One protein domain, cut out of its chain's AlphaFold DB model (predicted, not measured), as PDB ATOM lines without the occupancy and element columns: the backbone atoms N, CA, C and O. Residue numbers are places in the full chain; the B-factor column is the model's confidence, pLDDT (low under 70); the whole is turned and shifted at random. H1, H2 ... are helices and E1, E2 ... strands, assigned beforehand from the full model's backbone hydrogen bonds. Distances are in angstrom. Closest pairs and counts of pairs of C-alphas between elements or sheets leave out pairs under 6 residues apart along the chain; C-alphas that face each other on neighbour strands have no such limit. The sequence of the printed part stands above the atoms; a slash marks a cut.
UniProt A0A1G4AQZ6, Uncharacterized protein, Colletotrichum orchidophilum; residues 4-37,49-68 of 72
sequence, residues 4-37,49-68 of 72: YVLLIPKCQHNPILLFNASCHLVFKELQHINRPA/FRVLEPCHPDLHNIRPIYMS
ATOM      1  N   TYR A   4     175.122 168.652 163.421       84.44
ATOM      2  CA  TYR A   4     174.164 168.888 162.356       84.44
ATOM      3  C   TYR A   4     174.442 170.236 161.709       84.44
ATOM      4  O   TYR A   4     174.923 171.171 162.350       84.44
ATOM      5  N   VAL A   5     174.122 170.338 160.429       85.88
ATOM      6  CA  VAL A   5     174.130 171.594 159.693       85.88
ATOM      7  C   VAL A   5     172.700 171.888 159.282       85.88
ATOM      8  O   VAL A   5     172.094 171.099 158.564       85.88
ATOM      9  N   LEU A   6     172.157 173.013 159.738       86.50
ATOM     10  CA  LEU A   6     170.854 173.496 159.292       86.50
ATOM     11  C   LEU A   6     171.080 174.541 158.205       86.50
ATOM     12  O   LEU A   6     171.498 175.663 158.491       86.50
ATOM     13  N   LEU A   7     170.829 174.160 156.959       87.12
ATOM     14  CA  LEU A   7     170.852 175.078 155.832       87.12
ATOM     15  C   LEU A   7     169.561 175.894 155.847       87.12
ATOM     16  O   LEU A   7     168.470 175.347 155.686       87.12
ATOM     17  N   ILE A   8     169.697 177.199 156.071       85.06
ATOM     18  CA  ILE A   8     168.585 178.146 156.109       85.06
ATOM     19  C   ILE A   8     168.634 178.964 154.813       85.06
ATOM     20  O   ILE A   8     169.464 179.874 154.695       85.06
ATOM     21  N   PRO A   9     167.785 178.648 153.825       81.69
ATOM     22  CA  PRO A   9     167.668 179.456 152.622       81.69
ATOM     23  C   PRO A   9     167.036 180.808 152.970       81.69
ATOM     24  O   PRO A   9     166.092 180.890 153.755       81.69
ATOM     25  N   LYS A  10     167.546 181.891 152.378       76.00
ATOM     26  CA  LYS A  10     166.975 183.237 152.574       76.00
ATOM     27  C   LYS A  10     165.634 183.424 151.851       76.00
ATOM     28  O   LYS A  10     164.815 184.233 152.276       76.00
ATOM     29  N   CYS A  11     165.394 182.662 150.786       74.50
ATOM     30  CA  CYS A  11     164.228 182.787 149.912       74.50
ATOM     31  C   CYS A  11     163.044 181.915 150.378       74.50
ATOM     32  O   CYS A  11     162.666 181.023 149.640       74.50
ATOM     33  N   GLN A  12     162.503 182.093 151.593       66.94
ATOM     34  CA  GLN A  12     161.289 181.402 152.115       66.94
ATOM     35  C   GLN A  12     161.136 179.885 151.815       66.94
ATOM     36  O   GLN A  12     160.035 179.339 151.875       66.94
ATOM     37  N   HIS A  13     162.218 179.175 151.505       76.44
ATOM     38  CA  HIS A  13     162.191 177.746 151.244       76.44
ATOM     39  C   HIS A  13     162.296 176.981 152.561       76.44
ATOM     40  O   HIS A  13     162.765 177.499 153.579       76.44
ATOM     41  N   ASN A  14     161.881 175.718 152.530       82.56
ATOM     42  CA  ASN A  14     162.018 174.853 153.689       82.56
ATOM     43  C   ASN A  14     163.510 174.681 154.033       82.56
ATOM     44  O   ASN A  14     164.305 174.372 153.140       82.56
ATOM     45  N   PRO A  15     163.907 174.872 155.303       82.56
ATOM     46  CA  PRO A  15     165.281 174.644 155.721       82.56
ATOM     47  C   PRO A  15     165.639 173.159 155.610       82.56
ATOM     48  O   PRO A  15     164.793 172.282 155.802       82.56
ATOM     49  N   ILE A  16     166.907 172.870 155.318       85.88
ATOM     50  CA  ILE A  16     167.407 171.501 155.135       85.88
ATOM     51  C   ILE A  16     168.332 171.155 156.297       85.88
ATOM     52  O   ILE A  16     169.352 171.812 156.507       85.88
ATOM     53  N   LEU A  17     167.995 170.102 157.043       81.19
ATOM     54  CA  LEU A  17     168.851 169.571 158.100       81.19
ATOM     55  C   LEU A  17     169.760 168.477 157.531       81.19
ATOM     56  O   LEU A  17     169.291 167.426 157.098       81.19
ATOM     57  N   LEU A  18     171.065 168.717 157.565       82.19
ATOM     58  CA  LEU A  18     172.094 167.773 157.153       82.19
ATOM     59  C   LEU A  18     172.798 167.192 158.378       82.19
ATOM     60  O   LEU A  18     173.175 167.910 159.306       82.19
ATOM     61  N   PHE A  19     172.999 165.879 158.367       78.44
ATOM     62  CA  PHE A  19     173.729 165.171 159.412       78.44
ATOM     63  C   PHE A  19     175.221 165.096 159.080       78.44
ATOM     64  O   PHE A  19     175.596 164.705 157.975       78.44
ATOM     65  N   ASN A  20     176.083 165.424 160.044       70.31
ATOM     66  CA  ASN A  20     177.514 165.181 159.913       70.31
ATOM     67  C   ASN A  20     177.823 163.720 160.281       70.31
ATOM     68  O   ASN A  20     177.621 163.300 161.422       70.31
ATOM     69  N   ALA A  21     178.336 162.957 159.314       63.56
ATOM     70  CA  ALA A  21     178.518 161.506 159.393       63.56
ATOM     71  C   ALA A  21     179.469 161.020 160.512       63.56
ATOM     72  O   ALA A  21     179.510 159.827 160.810       63.56
ATOM     73  N   SER A  22     180.224 161.903 161.174       67.12
ATOM     74  CA  SER A  22     181.251 161.536 162.164       67.12
ATOM     75  C   SER A  22     180.744 161.316 163.602       67.12
ATOM     76  O   SER A  22     181.474 161.573 164.563       67.12
ATOM     77  N   CYS A  23     179.512 160.842 163.808       75.88
ATOM     78  CA  CYS A  23     179.020 160.589 165.164       75.88
ATOM     79  C   CYS A  23     179.331 159.167 165.655       75.88
ATOM     80  O   CYS A  23     178.670 158.202 165.275       75.88
ATOM     81  N   HIS A  24     180.286 159.044 166.584       78.12
ATOM     82  CA  HIS A  24     180.670 157.764 167.203       78.12
ATOM     83  C   HIS A  24     179.489 156.987 167.815       78.12
ATOM     84  O   HIS A  24     179.470 155.762 167.801       78.12
ATOM     85  N   LEU A  25     178.483 157.691 168.331       75.94
ATOM     86  CA  LEU A  25     177.305 157.081 168.947       75.94
ATOM     87  C   LEU A  25     176.370 156.441 167.912       75.94
ATOM     88  O   LEU A  25     175.889 155.335 168.131       75.94
ATOM     89  N   VAL A  26     176.201 157.077 166.750       76.81
ATOM     90  CA  VAL A  26     175.502 156.475 165.601       76.81
ATOM     91  C   VAL A  26     176.274 155.263 165.088       76.81
ATOM     92  O   VAL A  26     175.684 154.222 164.822       76.81
ATOM     93  N   PHE A  27     177.604 155.355 165.019       77.81
ATOM     94  CA  PHE A  27     178.443 154.215 164.655       77.81
ATOM     95  C   PHE A  27     178.291 153.038 165.635       77.81
ATOM     96  O   PHE A  27     178.190 151.890 165.210       77.81
ATOM     97  N   LYS A  28     178.210 153.314 166.940       79.81
ATOM     98  CA  LYS A  28     177.976 152.298 167.974       79.81
ATOM     99  C   LYS A  28     176.617 151.606 167.809       79.81
ATOM    100  O   LYS A  28     176.550 150.386 167.936       79.81
ATOM    101  N   GLU A  29     175.561 152.350 167.479       77.94
ATOM    102  CA  GLU A  29     174.242 151.775 167.171       77.94
ATOM    103  C   GLU A  29     174.264 150.935 165.889       77.94
ATOM    104  O   GLU A  29     173.721 149.835 165.865       77.94
ATOM    105  N   LEU A  30     174.973 151.376 164.844       78.25
ATOM    106  CA  LEU A  30     175.161 150.571 163.631       78.25
ATOM    107  C   LEU A  30     175.889 149.251 163.928       78.25
ATOM    108  O   LEU A  30     175.488 148.196 163.440       78.25
ATOM    109  N   GLN A  31     176.923 149.278 164.773       81.31
ATOM    110  CA  GLN A  31     177.599 148.060 165.227       81.31
ATOM    111  C   GLN A  31     176.682 147.148 166.049       81.31
ATOM    112  O   GLN A  31     176.806 145.927 165.960       81.31
ATOM    113  N   HIS A  32     175.782 147.720 166.850       80.44
ATOM    114  CA  HIS A  32     174.788 146.963 167.603       80.44
ATOM    115  C   HIS A  32     173.794 146.269 166.664       80.44
ATOM    116  O   HIS A  32     173.617 145.059 166.772       80.44
ATOM    117  N   ILE A  33     173.223 146.995 165.701       78.88
ATOM    118  CA  ILE A  33     172.261 146.456 164.727       78.88
ATOM    119  C   ILE A  33     172.893 145.376 163.855       78.88
ATOM    120  O   ILE A  33     172.234 144.405 163.519       78.88
ATOM    121  N   ASN A  34     174.180 145.472 163.529       79.75
ATOM    122  CA  ASN A  34     174.859 144.431 162.754       79.75
ATOM    123  C   ASN A  34     175.044 143.102 163.515       79.75
ATOM    124  O   ASN A  34     175.567 142.142 162.949       79.75
ATOM    125  N   ARG A  35     174.635 143.005 164.788       79.69
ATOM    126  CA  ARG A  35     174.673 141.743 165.534       79.69
ATOM    127  C   ARG A  35     173.490 140.852 165.133       79.69
ATOM    128  O   ARG A  35     172.349 141.297 165.228       79.69
ATOM    129  N   PRO A  36     173.719 139.567 164.802       69.06
ATOM    130  CA  PRO A  36     172.654 138.647 164.392       69.06
ATOM    131  C   PRO A  36     171.514 138.517 165.409       69.06
ATOM    132  O   PRO A  36     170.359 138.395 165.028       69.06
ATOM    133  N   ALA A  37     171.831 138.606 166.705       73.75
ATOM    134  CA  ALA A  37     170.861 138.505 167.795       73.75
ATOM    135  C   ALA A  37     169.837 139.657 167.848       73.75
ATOM    136  O   ALA A  37     168.846 139.546 168.559       73.75
ATOM    137  N   PHE A  49     166.850 150.801 164.763       71.25
ATOM    138  CA  PHE A  49     167.719 151.963 164.837       71.25
ATOM    139  C   PHE A  49     167.098 152.997 165.767       71.25
ATOM    140  O   PHE A  49     166.040 153.563 165.482       71.25
ATOM    141  N   ARG A  50     167.760 153.247 166.898       72.50
ATOM    142  CA  ARG A  50     167.377 154.299 167.836       72.50
ATOM    143  C   ARG A  50     168.354 155.458 167.700       72.50
ATOM    144  O   ARG A  50     169.554 155.288 167.885       72.50
ATOM    145  N   VAL A  51     167.833 156.655 167.439       73.06
ATOM    146  CA  VAL A  51     168.620 157.877 167.629       73.06
ATOM    147  C   VAL A  51     168.808 158.045 169.135       73.06
ATOM    148  O   VAL A  51     167.841 158.181 169.885       73.06
ATOM    149  N   LEU A  52     170.050 157.922 169.597       74.56
ATOM    150  CA  LEU A  52     170.377 158.111 171.007       74.56
ATOM    151  C   LEU A  52     170.093 159.568 171.403       74.56
ATOM    152  O   LEU A  52     170.308 160.468 170.605       74.56
ATOM    153  N   GLU A  53     169.656 159.805 172.641       76.25
ATOM    154  CA  GLU A  53     169.451 161.144 173.231       76.25
ATOM    155  C   GLU A  53     170.531 162.187 172.858       76.25
ATOM    156  O   GLU A  53     170.186 163.209 172.272       76.25
ATOM    157  N   PRO A  54     171.838 161.931 173.073       72.00
ATOM    158  CA  PRO A  54     172.930 162.844 172.681       72.00
ATOM    159  C   PRO A  54     173.118 163.030 171.163       72.00
ATOM    160  O   PRO A  54     173.990 163.782 170.721       72.00
ATOM    161  N   CYS A  55     172.366 162.286 170.360       76.44
ATOM    162  CA  CYS A  55     172.308 162.358 168.909       76.44
ATOM    163  C   CYS A  55     171.008 163.005 168.428       76.44
ATOM    164  O   CYS A  55     170.816 163.102 167.224       76.44
ATOM    165  N   HIS A  56     170.097 163.424 169.306       82.12
ATOM    166  CA  HIS A  56     168.946 164.189 168.849       82.12
ATOM    167  C   HIS A  56     169.401 165.578 168.395       82.12
ATOM    168  O   HIS A  56     170.199 166.207 169.094       82.12
ATOM    169  N   PRO A  57     168.929 166.062 167.233       77.50
ATOM    170  CA  PRO A  57     169.214 167.423 166.808       77.50
ATOM    171  C   PRO A  57     168.662 168.422 167.833       77.50
ATOM    172  O   PRO A  57     167.472 168.394 168.143       77.50
ATOM    173  N   ASP A  58     169.517 169.306 168.340       82.44
ATOM    174  CA  ASP A  58     169.175 170.372 169.276       82.44
ATOM    175  C   ASP A  58     170.015 171.636 169.021       82.44
ATOM    176  O   ASP A  58     170.912 171.670 168.176       82.44
ATOM    177  N   LEU A  59     169.733 172.716 169.752       82.25
ATOM    178  CA  LEU A  59     170.444 173.988 169.580       82.25
ATOM    179  C   LEU A  59     171.933 173.924 169.968       82.25
ATOM    180  O   LEU A  59     172.691 174.811 169.581       82.25
ATOM    181  N   HIS A  60     172.367 172.905 170.713       84.25
ATOM    182  CA  HIS A  60     173.762 172.736 171.123       84.25
ATOM    183  C   HIS A  60     174.593 172.010 170.064       84.25
ATOM    184  O   HIS A  60     175.819 172.139 170.057       84.25
ATOM    185  N   ASN A  61     173.947 171.243 169.183       80.75
ATOM    186  CA  ASN A  61     174.615 170.424 168.178       80.75
ATOM    187  C   ASN A  61     174.222 170.744 166.725       80.75
ATOM    188  O   ASN A  61     174.771 170.145 165.794       80.75
ATOM    189  N   ILE A  62     173.330 171.713 166.514       85.75
ATOM    190  CA  ILE A  62     172.990 172.271 165.204       85.75
ATOM    191  C   ILE A  62     173.807 173.535 164.942       85.75
ATOM    192  O   ILE A  62     173.742 174.518 165.678       85.75
ATOM    193  N   ARG A  63     174.514 173.552 163.811       86.00
ATOM    194  CA  ARG A  63     175.143 174.752 163.260       86.00
ATOM    195  C   ARG A  63     174.288 175.313 162.119       86.00
ATOM    196  O   ARG A  63     174.213 174.676 161.066       86.00
ATOM    197  N   PRO A  64     173.671 176.495 162.276       86.06
ATOM    198  CA  PRO A  64     172.957 177.134 161.181       86.06
ATOM    199  C   PRO A  64     173.938 177.692 160.142       86.06
ATOM    200  O   PRO A  64     174.962 178.288 160.489       86.06
ATOM    201  N   ILE A  65     173.620 177.513 158.862       87.25
ATOM    202  CA  ILE A  65     174.317 178.138 157.733       87.25
ATOM    203  C   ILE A  65     173.265 178.809 156.859       87.25
ATOM    204  O   ILE A  65     172.391 178.150 156.299       87.25
ATOM    205  N   TYR A  66     173.364 180.128 156.734       84.38
ATOM    206  CA  TYR A  66     172.477 180.902 155.877       84.38
ATOM    207  C   TYR A  66     172.983 180.839 154.442       84.38
ATOM    208  O   TYR A  66     174.081 181.316 154.149       84.38
ATOM    209  N   MET A  67     172.191 180.250 153.552       80.56
ATOM    210  CA  MET A  67     172.551 180.168 152.142       80.56
ATOM    211  C   MET A  67     172.315 181.523 151.474       80.56
ATOM    212  O   MET A  67     171.279 182.165 151.663       80.56
ATOM    213  N   SER A  68     173.311 181.980 150.717       71.00
ATOM    214  CA  SER A  68     173.202 183.174 149.882       71.00
ATOM    215  C   SER A  68     172.613 182.792 148.530       71.00
ATOM    216  O   SER A  68     173.249 182.979 147.498       71.00
TER     217      SER A  68
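This is residues 4 to 37 and 49 to 68 of the 72 residues of an uncharacterized protein of Colletotrichum orchidophilum (UniProt A0A1G4AQZ6). A small sheet of three strands makes one end of a long rod, and a single helix, H1, makes the other end, clear of the sheet. The short link of residues 20 to 23 leads from E2 to H1, and residues 49 to 61, with no named element, run back from beside H1 to the sheet. The printed part has 54 residues, with three named strands and one named helix in the order E1, E2, H1, E3; the sheet's order is E2, E1, E3, and it is mixed. The class is mixed, helices and strands, with under half of the residues in named elements. The whole is loose, with a radius of gyration of the C-alphas of 14.5 A and spans of 48 by 19 by 15 A.

The inner strand of the sheet is E1, residues 4 to 9. E3, residues 62 to 67, is an edge strand and runs parallel to E1 at 27 degrees; N 8 and O 65 are 2.9 A apart, within hydrogen-bond range. E2, residues 16 to 19, is the other edge strand, antiparallel to E1 at 162 degrees, and E1 and E2 form a hairpin; N 5 and O 18 are 2.8 A apart, within hydrogen-bond range. H1, residues 24 to 33, is not on the sheet, with 0 pairs of C-alphas within 10 A. E1 and H1 are apart. In H1 every O i to N i+4 pair is within hydrogen-bond range.

E1 is 15.8 A long and begins at C-alpha 4 (174.164, 168.888, 162.356). E3 is 15.3 A long and ends at C-alpha 67 (172.551, 180.168, 152.142). E2 is 9.9 A long. H1 is 14.3 A long, from C-alpha 24 (180.670, 157.764, 167.203) to C-alpha 33.

The two C-alphas farthest apart, those of Cys 11 and Ala 37, are 48.2 A apart. Residues 38 to 48 are not printed, and C-alphas 37 and 49 are 14.1 A apart across the cut. Of the links that are printed whole, E2 to H1 is tight and E1 to E2 is short. The model's pLDDT is under 70 at residues 12, 21, 22 and 36.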